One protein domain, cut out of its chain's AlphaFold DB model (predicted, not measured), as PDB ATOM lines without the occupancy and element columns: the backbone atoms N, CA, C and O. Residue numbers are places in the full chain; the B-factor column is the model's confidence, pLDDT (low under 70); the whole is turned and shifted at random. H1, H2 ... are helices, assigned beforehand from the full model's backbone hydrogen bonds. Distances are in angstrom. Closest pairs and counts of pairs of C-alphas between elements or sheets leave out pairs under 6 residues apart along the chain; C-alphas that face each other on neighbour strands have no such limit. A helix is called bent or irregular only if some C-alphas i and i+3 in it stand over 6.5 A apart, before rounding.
ATOM      1  N   ALA A 738     140.244 -76.921 251.198       77.44
ATOM      2  CA  ALA A 738     140.781 -75.823 251.996       77.44
ATOM      3  C   ALA A 738     142.276 -76.007 252.332       77.44
ATOM      4  O   ALA A 738     142.966 -75.001 252.494       77.44
ATOM      5  N   PHE A 739     142.780 -77.246 252.377       79.56
ATOM      6  CA  PHE A 739     144.206 -77.553 252.481       79.56
ATOM      7  C   PHE A 739     144.961 -77.019 251.264       79.56
ATOM      8  O   PHE A 739     145.811 -76.147 251.424       79.56
ATOM      9  N   ASP A 740     144.571 -77.411 250.049       78.69
ATOM     10  CA  ASP A 740     145.219 -76.968 248.802       78.69
ATOM     11  C   ASP A 740     145.154 -75.449 248.636       78.69
ATOM     12  O   ASP A 740     146.111 -74.799 248.209       78.69
ATOM     13  N   LYS A 741     144.033 -74.844 249.052       82.94
ATOM     14  CA  LYS A 741     143.896 -73.387 249.113       82.94
ATOM     15  C   LYS A 741     144.904 -72.761 250.082       82.94
ATOM     16  O   LYS A 741     145.498 -71.740 249.739       82.94
ATOM     17  N   GLN A 742     145.108 -73.339 251.266       85.88
ATOM     18  CA  GLN A 742     146.090 -72.854 252.236       85.88
ATOM     19  C   GLN A 742     147.531 -73.078 251.756       85.88
ATOM     20  O   GLN A 742     148.360 -72.185 251.930       85.88
ATOM     21  N   ILE A 743     147.829 -74.202 251.102       81.94
ATOM     22  CA  ILE A 743     149.113 -74.466 250.438       81.94
ATOM     23  C   ILE A 743     149.374 -73.403 249.362       81.94
ATOM     24  O   ILE A 743     150.419 -72.758 249.382       81.94
ATOM     25  N   GLY A 744     148.397 -73.118 248.497       82.00
ATOM     26  CA  GLY A 744     148.496 -72.075 247.472       82.00
ATOM     27  C   GLY A 744     148.638 -70.649 248.026       82.00
ATOM     28  O   GLY A 744     149.304 -69.823 247.409       82.00
ATOM     29  N   ILE A 745     148.058 -70.347 249.193       83.94
ATOM     30  CA  ILE A 745     148.303 -69.082 249.910       83.94
ATOM     31  C   ILE A 745     149.740 -69.050 250.452       83.94
ATOM     32  O   ILE A 745     150.437 -68.053 250.284       83.94
ATOM     33  N   SER A 746     150.191 -70.149 251.061       83.25
ATOM     34  CA  SER A 746     151.503 -70.260 251.718       83.25
ATOM     35  C   SER A 746     152.673 -70.292 250.723       83.25
ATOM     36  O   SER A 746     153.768 -69.861 251.061       83.25
ATOM     37  N   ALA A 747     152.440 -70.736 249.484       82.25
ATOM     38  CA  ALA A 747     153.407 -70.680 248.384       82.25
ATOM     39  C   ALA A 747     153.687 -69.250 247.878       82.25
ATOM     40  O   ALA A 747     154.708 -69.003 247.238       82.25
ATOM     41  N   GLY A 748     152.761 -68.311 248.103       84.81
ATOM     42  CA  GLY A 748     152.774 -67.003 247.452       84.81
ATOM     43  C   GLY A 748     152.317 -67.042 245.984       84.81
ATOM     44  O   GLY A 748     152.288 -68.084 245.326       84.81
ATOM     45  N   LEU A 749     151.932 -65.872 245.461       83.50
ATOM     46  CA  LEU A 749     151.185 -65.747 244.201       83.50
ATOM     47  C   LEU A 749     151.896 -66.361 242.982       83.50
ATOM     48  O   LEU A 749     151.263 -67.085 242.217       83.50
ATOM     49  N   GLU A 750     153.186 -66.077 242.793       85.38
ATOM     50  CA  GLU A 750     153.930 -66.541 241.612       85.38
ATOM     51  C   GLU A 750     154.193 -68.054 241.652       85.38
ATOM     52  O   GLU A 750     154.023 -68.745 240.648       85.38
ATOM     53  N   CYS A 751     154.547 -68.594 242.822       85.25
ATOM     54  CA  CYS A 751     154.787 -70.027 242.986       85.25
ATOM     55  C   CYS A 751     153.483 -70.828 242.856       85.25
ATOM     56  O   CYS A 751     153.449 -71.847 242.171       85.25
ATOM     57  N   ALA A 752     152.368 -70.320 243.396       86.19
ATOM     58  CA  ALA A 752     151.048 -70.916 243.198       86.19
ATOM     59  C   ALA A 752     150.607 -70.933 241.720       86.19
ATOM     60  O   ALA A 752     149.913 -71.857 241.300       86.19
ATOM     61  N   GLN A 753     151.011 -69.946 240.910       86.31
ATOM     62  CA  GLN A 753     150.788 -69.967 239.457       86.31
ATOM     63  C   GLN A 753     151.656 -71.021 238.757       86.31
ATOM     64  O   GLN A 753     151.154 -71.729 237.886       86.31
ATOM     65  N   ALA A 754     152.925 -71.167 239.154       84.81
ATOM     66  CA  ALA A 754     153.809 -72.208 238.627       84.81
ATOM     67  C   ALA A 754     153.296 -73.622 238.957       84.81
ATOM     68  O   ALA A 754     153.262 -74.476 238.075       84.81
ATOM     69  N   LEU A 755     152.819 -73.846 240.188       85.31
ATOM     70  CA  LEU A 755     152.218 -75.115 240.612       85.31
ATOM     71  C   LEU A 755     150.937 -75.443 239.839       85.31
ATOM     72  O   LEU A 755     150.815 -76.557 239.342       85.31
ATOM     73  N   ARG A 756     150.029 -74.477 239.637       87.50
ATOM     74  CA  ARG A 756     148.837 -74.685 238.786       87.50
ATOM     75  C   ARG A 756     149.209 -75.065 237.358       87.50
ATOM     76  O   ARG A 756     148.667 -76.028 236.836       87.50
ATOM     77  N   LYS A 757     150.195 -74.378 236.768       87.19
ATOM     78  CA  LYS A 757     150.711 -74.719 235.435       87.19
ATOM     79  C   LYS A 757     151.271 -76.149 235.384       87.19
ATOM     80  O   LYS A 757     151.160 -76.797 234.349       87.19
ATOM     81  N   ILE A 758     151.863 -76.653 236.471       85.50
ATOM     82  CA  ILE A 758     152.295 -78.056 236.560       85.50
ATOM     83  C   ILE A 758     151.088 -78.996 236.606       85.50
ATOM     84  O   ILE A 758     151.070 -79.956 235.842       85.50
ATOM     85  N   THR A 759     150.074 -78.709 237.426       87.25
ATOM     86  CA  THR A 759     148.823 -79.486 237.460       87.25
ATOM     87  C   THR A 759     148.174 -79.555 236.076       87.25
ATOM     88  O   THR A 759     147.899 -80.653 235.601       87.25
ATOM     89  N   ASP A 760     148.043 -78.422 235.375       88.62
ATOM     90  CA  ASP A 760     147.501 -78.357 234.010       88.62
ATOM     91  C   ASP A 760     148.298 -79.253 233.035       88.62
ATOM     92  O   ASP A 760     147.723 -79.999 232.242       88.62
ATOM     93  N   LEU A 761     149.637 -79.206 233.098       86.88
ATOM     94  CA  LEU A 761     150.522 -80.026 232.258       86.88
ATOM     95  C   LEU A 761     150.422 -81.524 232.578       86.88
ATOM     96  O   LEU A 761     150.516 -82.342 231.663       86.88
ATOM     97  N   VAL A 762     150.234 -81.886 233.849       86.19
ATOM     98  CA  VAL A 762     150.079 -83.279 234.292       86.19
ATOM     99  C   VAL A 762     148.709 -83.829 233.896       86.19
ATOM    100  O   VAL A 762     148.655 -84.920 233.340       86.19
ATOM    101  N   GLU A 763     147.624 -83.067 234.058       88.62
ATOM    102  CA  GLU A 763     146.290 -83.474 233.593       88.62
ATOM    103  C   GLU A 763     146.242 -83.706 232.074       88.62
ATOM    104  O   GLU A 763     145.670 -84.694 231.613       88.62
ATOM    105  N   ILE A 764     146.847 -82.811 231.284       88.81
ATOM    106  CA  ILE A 764     146.939 -82.973 229.823       88.81
ATOM    107  C   ILE A 764     147.828 -84.176 229.484       88.81
ATOM    108  O   ILE A 764     147.442 -85.032 228.688       88.81
ATOM    109  N   GLY A 765     148.998 -84.280 230.122       87.38
ATOM    110  CA  GLY A 765     149.949 -85.362 229.880       87.38
ATOM    111  C   GLY A 765     149.398 -86.746 230.231       87.38
ATOM    112  O   GLY A 765     149.660 -87.686 229.487       87.38
ATOM    113  N   LEU A 766     148.580 -86.877 231.281       87.44
ATOM    114  CA  LEU A 766     147.868 -88.117 231.609       87.44
ATOM    115  C   LEU A 766     146.799 -88.467 230.564       87.44
ATOM    116  O   LEU A 766     146.706 -89.621 230.156       87.44
ATOM    117  N   ARG A 767     146.039 -87.489 230.056       88.56
ATOM    118  CA  ARG A 767     145.020 -87.746 229.018       88.56
ATOM    119  C   ARG A 767     145.615 -88.139 227.665       88.56
ATOM    120  O   ARG A 767     145.007 -88.929 226.948       88.56
ATOM    121  N   GLU A 768     146.766 -87.578 227.296       88.62
ATOM    122  CA  GLU A 768     147.341 -87.744 225.952       88.62
ATOM    123  C   GLU A 768     148.501 -88.749 225.890       88.62
ATOM    124  O   GLU A 768     148.645 -89.461 224.898       88.62
ATOM    125  N   THR A 769     149.362 -88.802 226.913       87.69
ATOM    126  CA  THR A 769     150.650 -89.524 226.873       87.69
ATOM    127  C   THR A 769     151.080 -90.108 228.233       87.69
ATOM    128  O   THR A 769     152.272 -90.121 228.550       87.69
ATOM    129  N   ALA A 770     150.138 -90.644 229.027       84.50
ATOM    130  CA  ALA A 770     150.357 -91.105 230.411       84.50
ATOM    131  C   ALA A 770     151.660 -91.895 230.634       84.50
ATOM    132  O   ALA A 770     152.447 -91.542 231.510       84.50
ATOM    133  N   THR A 771     151.943 -92.919 229.822       84.69
ATOM    134  CA  THR A 771     153.151 -93.757 229.958       84.69
ATOM    135  C   THR A 771     154.453 -92.967 229.782       84.69
ATOM    136  O   THR A 771     155.441 -93.258 230.454       84.69
ATOM    137  N   ASN A 772     154.462 -91.959 228.904       84.12
ATOM    138  CA  ASN A 772     155.623 -91.094 228.675       84.12
ATOM    139  C   ASN A 772     155.758 -90.030 229.768       84.12
ATOM    140  O   ASN A 772     156.875 -89.679 230.127       84.12
ATOM    141  N   LEU A 773     154.644 -89.528 230.312       83.69
ATOM    142  CA  LEU A 773     154.685 -88.634 231.467       83.69
ATOM    143  C   LEU A 773     155.214 -89.383 232.697       83.69
ATOM    144  O   LEU A 773     156.184 -88.943 233.303       83.69
ATOM    145  N   LYS A 774     154.635 -90.543 233.026       80.12
ATOM    146  CA  LYS A 774     155.029 -91.372 234.175       80.12
ATOM    147  C   LYS A 774     156.472 -91.870 234.088       80.12
ATOM    148  O   LYS A 774     157.132 -91.982 235.120       80.12
ATOM    149  N   SER A 775     157.001 -92.118 232.886       78.31
ATOM    150  CA  SER A 775     158.399 -92.540 232.719       78.31
ATOM    151  C   SER A 775     159.427 -91.441 233.010       78.31
ATOM    152  O   SER A 775     160.544 -91.776 233.391       78.31
ATOM    153  N   LEU A 776     159.059 -90.151 232.951       76.56
ATOM    154  CA  LEU A 776     159.917 -89.052 233.434       76.56
ATOM    155  C   LEU A 776     160.152 -89.107 234.955       76.56
ATOM    156  O   LEU A 776     161.138 -88.558 235.439       76.56
ATOM    157  N   PHE A 777     159.249 -89.761 235.689       75.12
ATOM    158  CA  PHE A 777     159.260 -89.898 237.149       75.12
ATOM    159  C   PHE A 777     159.598 -91.331 237.601       75.12
ATOM    160  O   PHE A 777     159.590 -91.602 238.797       75.12
ATOM    161  N   SER A 778     159.867 -92.254 236.666       73.69
ATOM    162  CA  SER A 778     159.993 -93.703 236.919       73.69
ATOM    163  C   SER A 778     158.801 -94.305 237.689       73.69
ATOM    164  O   SER A 778     158.979 -95.170 238.541       73.69
ATOM    165  N   ALA A 779     157.587 -93.824 237.401       75.94
ATOM    166  CA  ALA A 779     156.357 -94.131 238.135       75.94
ATOM    167  C   ALA A 779     155.289 -94.828 237.262       75.94
ATOM    168  O   ALA A 779     154.090 -94.602 237.424       75.94
ATOM    169  N   GLN A 780     155.710 -95.643 236.287       80.81
ATOM    170  CA  GLN A 780     154.820 -96.293 235.312       80.81
ATOM    171  C   GLN A 780     153.840 -97.302 235.933       80.81
ATOM    172  O   GLN A 780     152.839 -97.620 235.297       80.81
ATOM    173  N   GLU A 781     154.128 -97.803 237.138       79.88
ATOM    174  CA  GLU A 781     153.316 -98.804 237.843       79.88
ATOM    175  C   GLU A 781     152.184 -98.201 238.693       79.88
ATOM    176  O   GLU A 781     151.294 -98.932 239.116       79.88
ATOM    177  N   LEU A 782     152.182 -96.880 238.922       74.19
ATOM    178  CA  LEU A 782     151.086 -96.199 239.620       74.19
ATOM    179  C   LEU A 782     149.855 -96.066 238.714       74.19
ATOM    180  O   LEU A 782     149.992 -95.847 237.505       74.19
ATOM    181  N   GLU A 783     148.652 -96.091 239.294       82.69
ATOM    182  CA  GLU A 783     147.425 -95.693 238.590       82.69
ATOM    183  C   GLU A 783     147.434 -94.178 238.276       82.69
ATOM    184  O   GLU A 783     148.321 -93.433 238.701       82.69
ATOM    185  N   ASP A 784     146.538 -93.695 237.410       81.62
ATOM    186  CA  ASP A 784     146.532 -92.276 236.995       81.62
ATOM    187  C   ASP A 784     146.148 -91.336 238.154       81.62
ATOM    188  O   ASP A 784     146.751 -90.268 238.309       81.62
ATOM    189  N   ASP A 785     145.220 -91.765 239.013       75.31
ATOM    190  CA  ASP A 785     144.783 -91.019 240.200       75.31
ATOM    191  C   ASP A 785     145.853 -91.032 241.310       75.31
ATOM    192  O   ASP A 785     146.128 -89.993 241.921       75.31
ATOM    193  N   ASP A 786     146.535 -92.165 241.515       73.44
ATOM    194  CA  ASP A 786     147.665 -92.283 242.452       73.44
ATOM    195  C   ASP A 786     148.841 -91.400 242.024       73.44
ATOM    196  O   ASP A 786     149.408 -90.664 242.831       73.44
ATOM    197  N   PHE A 787     149.186 -91.414 240.732       77.19
ATOM    198  CA  PHE A 787     150.234 -90.552 240.184       77.19
ATOM    199  C   PHE A 787     149.871 -89.063 240.295       77.19
ATOM    200  O   PHE A 787     150.722 -88.242 240.640       77.19
ATOM    201  N   SER A 788     148.606 -88.704 240.061       77.19
ATOM    202  CA  SER A 788     148.118 -87.330 240.251       77.19
ATOM    203  C   SER A 788     148.238 -86.885 241.712       77.19
ATOM    204  O   SER A 788     148.717 -85.783 241.992       77.19
ATOM    205  N   SER A 789     147.870 -87.769 242.643       73.12
ATOM    206  CA  SER A 789     147.958 -87.537 244.088       73.12
ATOM    207  C   SER A 789     149.410 -87.388 244.548       73.12
ATOM    208  O   SER A 789     149.736 -86.426 245.237       73.12
ATOM    209  N   PHE A 790     150.313 -88.253 244.075       73.00
ATOM    210  CA  PHE A 790     151.757 -88.181 244.324       73.00
ATOM    211  C   PHE A 790     152.364 -86.823 243.929       73.00
ATOM    212  O   PHE A 790     153.123 -86.224 244.696       73.00
ATOM    213  N   ILE A 791     152.000 -86.302 242.752       74.38
ATOM    214  CA  ILE A 791     152.456 -84.990 242.268       74.38
ATOM    215  C   ILE A 791     151.909 -83.846 243.139       74.38
ATOM    216  O   ILE A 791     152.656 -82.921 243.482       74.38
ATOM    217  N   ALA A 792     150.625 -83.896 243.505       76.50
ATOM    218  CA  ALA A 792     149.979 -82.876 244.330       76.50
ATOM    219  C   ALA A 792     150.553 -82.841 245.759       76.50
ATOM    220  O   ALA A 792     150.972 -81.779 246.235       76.50
ATOM    221  N   ASP A 793     150.663 -84.002 246.405       71.88
ATOM    222  CA  ASP A 793     151.235 -84.146 247.743       71.88
ATOM    223  C   ASP A 793     152.704 -83.721 247.769       71.88
ATOM    224  O   ASP A 793     153.129 -83.027 248.694       71.88
ATOM    225  N   GLY A 794     153.493 -84.054 246.743       70.94
ATOM    226  CA  GLY A 794     154.898 -83.654 246.682       70.94
ATOM    227  C   GLY A 794     155.106 -82.135 246.656       70.94
ATOM    228  O   GLY A 794     156.001 -81.608 247.333       70.94
ATOM    229  N   ALA A 795     154.234 -81.407 245.951       72.06
ATOM    230  CA  ALA A 795     154.182 -79.949 246.013       72.06
ATOM    231  C   ALA A 795     153.743 -79.451 247.404       72.06
ATOM    232  O   ALA A 795     154.380 -78.561 247.978       72.06
ATOM    233  N   ALA A 796     152.681 -80.032 247.966       75.56
ATOM    234  CA  ALA A 796     152.105 -79.609 249.239       75.56
ATOM    235  C   ALA A 796     153.046 -79.834 250.435       75.56
ATOM    236  O   ALA A 796     153.245 -78.918 251.235       75.56
ATOM    237  N   PHE A 797     153.686 -81.002 250.539       69.00
ATOM    238  CA  PHE A 797     154.621 -81.336 251.619       69.00
ATOM    239  C   PHE A 797     155.830 -80.397 251.668       69.00
ATOM    240  O   PHE A 797     156.254 -79.990 252.752       69.00
ATOM    241  N   SER A 798     156.345 -80.002 250.501       66.69
ATOM    242  CA  SER A 798     157.457 -79.053 250.376       66.69
ATOM    243  C   SER A 798     157.139 -77.697 251.021       66.69
ATOM    244  O   SER A 798     157.971 -77.112 251.718       66.69
ATOM    245  N   ILE A 799     155.910 -77.213 250.829       74.12
ATOM    246  CA  ILE A 799     155.420 -75.954 251.406       74.12
ATOM    247  C   ILE A 799     155.079 -76.138 252.892       74.12
ATOM    248  O   ILE A 799     155.481 -75.321 253.719       74.12
ATOM    249  N   LEU A 800     154.400 -77.235 253.246       71.44
ATOM    250  CA  LEU A 800     153.971 -77.548 254.612       71.44
ATOM    251  C   LEU A 800     155.143 -77.631 255.604       71.44
ATOM    252  O   LEU A 800     155.016 -77.176 256.740       71.44
ATOM    253  N   TYR A 801     156.285 -78.176 255.177       69.94
ATOM    254  CA  TYR A 801     157.495 -78.291 255.999       69.94
ATOM    255  C   TYR A 801     158.481 -77.118 255.841       69.94
ATOM    256  O   TYR A 801     159.654 -77.242 256.194       69.94
ATOM    257  N   GLY A 802     158.011 -75.961 255.362       66.50
ATOM    258  CA  GLY A 802     158.762 -74.703 255.415       66.50
ATOM    259  C   GLY A 802     159.910 -74.590 254.411       66.50
ATOM    260  O   GLY A 802     160.857 -73.846 254.655       66.50
ATOM    261  N   GLN A 803     159.852 -75.313 253.287       64.56
ATOM    262  CA  GLN A 803     160.847 -75.229 252.206       64.56
ATOM    263  C   GLN A 803     160.368 -74.367 251.022       64.56
ATOM    264  O   GLN A 803     160.923 -74.467 249.926       64.56
ATOM    265  N   SER A 804     159.362 -73.506 251.242       69.56
ATOM    266  CA  SER A 804     158.791 -72.593 250.241       69.56
ATOM    267  C   SER A 804     159.867 -71.815 249.491       69.56
ATOM    268  O   SER A 804     159.930 -71.872 248.269       69.56
ATOM    269  N   ASP A 805     160.755 -71.140 250.214       65.06
ATOM    270  CA  ASP A 805     161.603 -70.093 249.640       65.06
ATOM    271  C   ASP A 805     162.665 -70.673 248.693       65.06
ATOM    272  O   ASP A 805     162.867 -70.171 247.589       65.06
ATOM    273  N   ILE A 806     163.292 -71.783 249.102       61.94
ATOM    274  CA  ILE A 806     164.336 -72.480 248.333       61.94
ATOM    275  C   ILE A 806     163.745 -73.176 247.101       61.94
ATOM    276  O   ILE A 806     164.389 -73.250 246.056       61.94
ATOM    277  N   ARG A 807     162.532 -73.733 247.204       68.50
ATOM    278  CA  ARG A 807     161.963 -74.554 246.122       68.50
ATOM    279  C   ARG A 807     161.105 -73.755 245.154       68.50
ATOM    280  O   ARG A 807     161.155 -74.014 243.952       68.50
ATOM    281  N   CYS A 808     160.412 -72.722 245.627       75.31
ATOM    282  CA  CYS A 808     159.737 -71.779 244.745       75.31
ATOM    283  C   CYS A 808     160.732 -71.025 243.852       75.31
ATOM    284  O   CYS A 808     160.393 -70.794 242.696       75.31
ATOM    285  N   SER A 809     161.963 -70.714 244.294       72.62
ATOM    286  CA  SER A 809     162.969 -70.135 243.385       72.62
ATOM    287  C   SER A 809     163.298 -71.078 242.221       72.62
ATOM    288  O   SER A 809     163.223 -70.664 241.069       72.62
ATOM    289  N   ASN A 810     163.535 -72.367 242.496       72.31
ATOM    290  CA  ASN A 810     163.821 -73.370 241.459       72.31
ATOM    291  C   ASN A 810     162.660 -73.524 240.453       72.31
ATOM    292  O   ASN A 810     162.884 -73.594 239.244       72.31
ATOM    293  N   LEU A 811     161.413 -73.547 240.939       76.50
ATOM    294  CA  LEU A 811     160.222 -73.621 240.082       76.50
ATOM    295  C   LEU A 811     160.027 -72.342 239.248       76.50
ATOM    296  O   LEU A 811     159.616 -72.414 238.088       76.50
ATOM    297  N   LEU A 812     160.343 -71.170 239.807       80.31
ATOM    298  CA  LEU A 812     160.236 -69.885 239.112       80.31
ATOM    299  C   LEU A 812     161.340 -69.676 238.069       80.31
ATOM    300  O   LEU A 812     161.059 -69.081 237.027       80.31
ATOM    301  N   ASP A 813     162.541 -70.212 238.284       75.25
ATOM    302  CA  ASP A 813     163.612 -70.243 237.278       75.25
ATOM    303  C   ASP A 813     163.256 -71.179 236.106       75.25
ATOM    304  O   ASP A 813     163.552 -70.886 234.944       75.25
ATOM    305  N   ALA A 814     162.542 -72.275 236.381       72.69
ATOM    306  CA  ALA A 814     162.095 -73.239 235.374       72.69
ATOM    307  C   ALA A 814     160.809 -72.835 234.615       72.69
ATOM    308  O   ALA A 814     160.487 -73.452 233.599       72.69
ATOM    309  N   LYS A 815     160.074 -71.796 235.047       72.75
ATOM    310  CA  LYS A 815     158.688 -71.498 234.599       72.75
ATOM    311  C   LYS A 815     158.469 -71.352 233.085       72.75
ATOM    312  O   LYS A 815     157.350 -71.560 232.603       72.75
ATOM    313  N   ASN A 816     159.521 -71.003 232.343       76.56
ATOM    314  CA  ASN A 816     159.490 -70.774 230.895       76.56
ATOM    315  C   ASN A 816     159.662 -72.051 230.047       76.56
ATOM    316  O   ASN A 816     159.453 -71.998 228.839       76.56
ATOM    317  N   ASP A 817     160.029 -73.184 230.650       82.38
ATOM    318  CA  ASP A 817     160.293 -74.455 229.967       82.38
ATOM    319  C   ASP A 817     159.476 -75.563 230.642       82.38
ATOM    320  O   ASP A 817     159.740 -75.941 231.782       82.38
ATOM    321  N   ASN A 818     158.448 -76.064 229.951       80.06
ATOM    322  CA  ASN A 818     157.479 -76.997 230.534       80.06
ATOM    323  C   ASN A 818     158.125 -78.313 231.006       80.06
ATOM    324  O   ASN A 818     157.682 -78.873 232.007       80.06
ATOM    325  N   LEU A 819     159.182 -78.788 230.333       74.31
ATOM    326  CA  LEU A 819     159.878 -80.015 230.724       74.31
ATOM    327  C   LEU A 819     160.738 -79.779 231.970       74.31
ATOM    328  O   LEU A 819     160.695 -80.573 232.908       74.31
ATOM    329  N   LYS A 820     161.467 -78.656 232.026       74.12
ATOM    330  CA  LYS A 820     162.228 -78.282 233.233       74.12
ATOM    331  C   LYS A 820     161.324 -77.987 234.422       74.12
ATOM    332  O   LYS A 820     161.717 -78.262 235.548       74.12
ATOM    333  N   LEU A 821     160.129 -77.449 234.188       75.56
ATOM    334  CA  LEU A 821     159.162 -77.153 235.240       75.56
ATOM    335  C   LEU A 821     158.620 -78.439 235.893       75.56
ATOM    336  O   LEU A 821     158.541 -78.508 237.117       75.56
ATOM    337  N   LEU A 822     158.339 -79.481 235.098       73.00
ATOM    338  CA  LEU A 822     157.969 -80.813 235.598       73.00
ATOM    339  C   LEU A 822     159.127 -81.488 236.355       73.00
ATOM    340  O   LEU A 822     158.949 -81.944 237.483       73.00
ATOM    341  N   LEU A 823     160.334 -81.491 235.777       69.75
ATOM    342  CA  LEU A 823     161.525 -82.075 236.412       69.75
ATOM    343  C   LEU A 823     161.946 -81.322 237.690       69.75
ATOM    344  O   LEU A 823     162.406 -81.940 238.649       69.75
ATOM    345  N   GLY A 824     161.740 -80.004 237.742       66.31
ATOM    346  CA  GLY A 824     161.989 -79.176 238.924       66.31
ATOM    347  C   GLY A 824     161.055 -79.492 240.095       66.31
ATOM    348  O   GLY A 824     161.474 -79.386 241.252       66.31
ATOM    349  N   LEU A 825     159.823 -79.943 239.821       69.69
ATOM    350  CA  LEU A 825     158.929 -80.467 240.856       69.69
ATOM    351  C   LEU A 825     159.366 -81.862 241.335       69.69
ATOM    352  O   LEU A 825     159.343 -82.124 242.536       69.69
ATOM    353  N   PHE A 826     159.831 -82.733 240.435       65.31
ATOM    354  CA  PHE A 826     160.359 -84.044 240.830       65.31
ATOM    355  C   PHE A 826     161.586 -83.918 241.742       65.31
ATOM    356  O   PHE A 826     161.622 -84.490 242.829       65.31
ATOM    357  N   GLN A 827     162.551 -83.079 241.359       63.31
ATOM    358  CA  GLN A 827     163.717 -82.783 242.191       63.31
ATOM    359  C   GLN A 827     163.310 -82.152 243.535       63.31
ATOM    360  O   GLN A 827     163.866 -82.488 244.578       63.31
ATOM    361  N   THR A 828     162.280 -81.298 243.520       60.75
ATOM    362  CA  THR A 828     161.662 -80.734 244.728       60.75
ATOM    363  C   THR A 828     161.170 -81.813 245.693       60.75
ATOM    364  O   THR A 828     161.428 -81.699 246.888       60.75
ATOM    365  N   TYR A 829     160.550 -82.884 245.196       59.84
ATOM    366  CA  TYR A 829     160.124 -84.018 246.016       59.84
ATOM    367  C   TYR A 829     161.310 -84.826 246.573       59.84
ATOM    368  O   TYR A 829     161.372 -85.094 247.776       59.84
ATOM    369  N   CYS A 830     162.287 -85.171 245.726       58.44
ATOM    370  CA  CYS A 830     163.396 -86.051 246.105       58.44
ATOM    371  C   CYS A 830     164.228 -85.532 247.291       58.44
ATOM    372  O   CYS A 830     164.541 -86.318 248.189       58.44
ATOM    373  N   ASP A 831     164.556 -84.231 247.359       53.31
ATOM    374  CA  ASP A 831     165.335 -83.729 248.505       53.31
ATOM    375  C   ASP A 831     164.482 -83.442 249.766       53.31
ATOM    376  O   ASP A 831     165.053 -83.129 250.812       53.31
ATOM    377  N   VAL A 832     163.140 -83.542 249.725       49.31
ATOM    378  CA  VAL A 832     162.291 -83.493 250.944       49.31
ATOM    379  C   VAL A 832     162.412 -84.799 251.732       49.31
ATOM    380  O   VAL A 832     162.481 -84.766 252.959       49.31
ATOM    381  N   GLY A 833     162.533 -85.937 251.040       46.16
ATOM    382  CA  GLY A 833     162.698 -87.270 251.637       46.16
ATOM    383  C   GLY A 833     164.043 -87.517 252.339       46.16
ATOM    384  O   GLY A 833     164.310 -88.631 252.777       46.16
ATOM    385  N   GLY A 834     164.918 -86.511 252.443       39.19
ATOM    386  CA  GLY A 834     166.216 -86.631 253.116       39.19
ATOM    387  C   GLY A 834     167.326 -87.273 252.276       39.19
ATOM    388  O   GLY A 834     168.440 -87.439 252.781       39.19
TER     389      GLY A 834
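AT A GLANCE: This is residues 738 to 834 of the 892 residues of an uncharacterized protein of Selaginella moellendorffii (UniProt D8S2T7). Two helical hairpins pack crosswise: the long pair H2 and H3 on one side, and the shorter pair H4 and H5 laid across it, with small H1 at the corner where H2 begins and H3 ends. The tail of H2 turns off sharply at a kink of 126 degrees near residue 769. The printed part has 97 residues with five named helices, H1 to H5 in chain order, and no named strand; its class is all helix. It is compact, with a radius of gyration of the C-alphas of 12.6 A and spans of 32 by 27 by 25 A.

HOW THE PARTS SIT: Start at the hub, H2, residues 749 to 775, which is irregular: C-alphas 768 and 771 are 9.3 A apart. H3, residues 784 to 800, forms a hairpin with it, opposite ways at a shallow tilt of 26 degrees; their closest C-alphas, Leu 766 and Asp 784, are 6.9 A apart. H4, residues 804 to 814, touches H2 at its residues 750 to 754 alone, closest at C-alphas Cys 751 and Cys 808, 5.5 A. H5, residues 818 to 830, forms a hairpin with H4, closest at C-alphas Ala 814 and Leu 821, 4.9 A. H5 touches H3 at C-alphas Gly 794 and Tyr 829, their closest, 5.3 A. H1, residues 738 to 746, touches H3, closest at C-alphas Ile 743 and Ala 796, 6.1 A, and is apart from H5. Every O i to N i+4 pair is within hydrogen-bond range in H1 and H5, against 20 of 23 in H2, 11 of 13 in H3 and 6 of 7 in H4.

IN THESE COORDINATES: Find C-alpha 749 at (151.185, -65.747, 244.201); H2 runs 30.0 A from there to C-alpha 775. H3 measures 24.1 A, H5 19.0 A, H4 15.2 A and H1 12.1 A. H5 ends at C-alpha 830, (163.396, -86.051, 246.105).

THE WHOLE: The C-alphas farthest apart, Glu 768 and Gly 802, are 34.2 A apart. The printed part has no cut, and no link is long. Look for pLDDT under 70 at residues 797 to 798, 801 to 807 and 823 to 834.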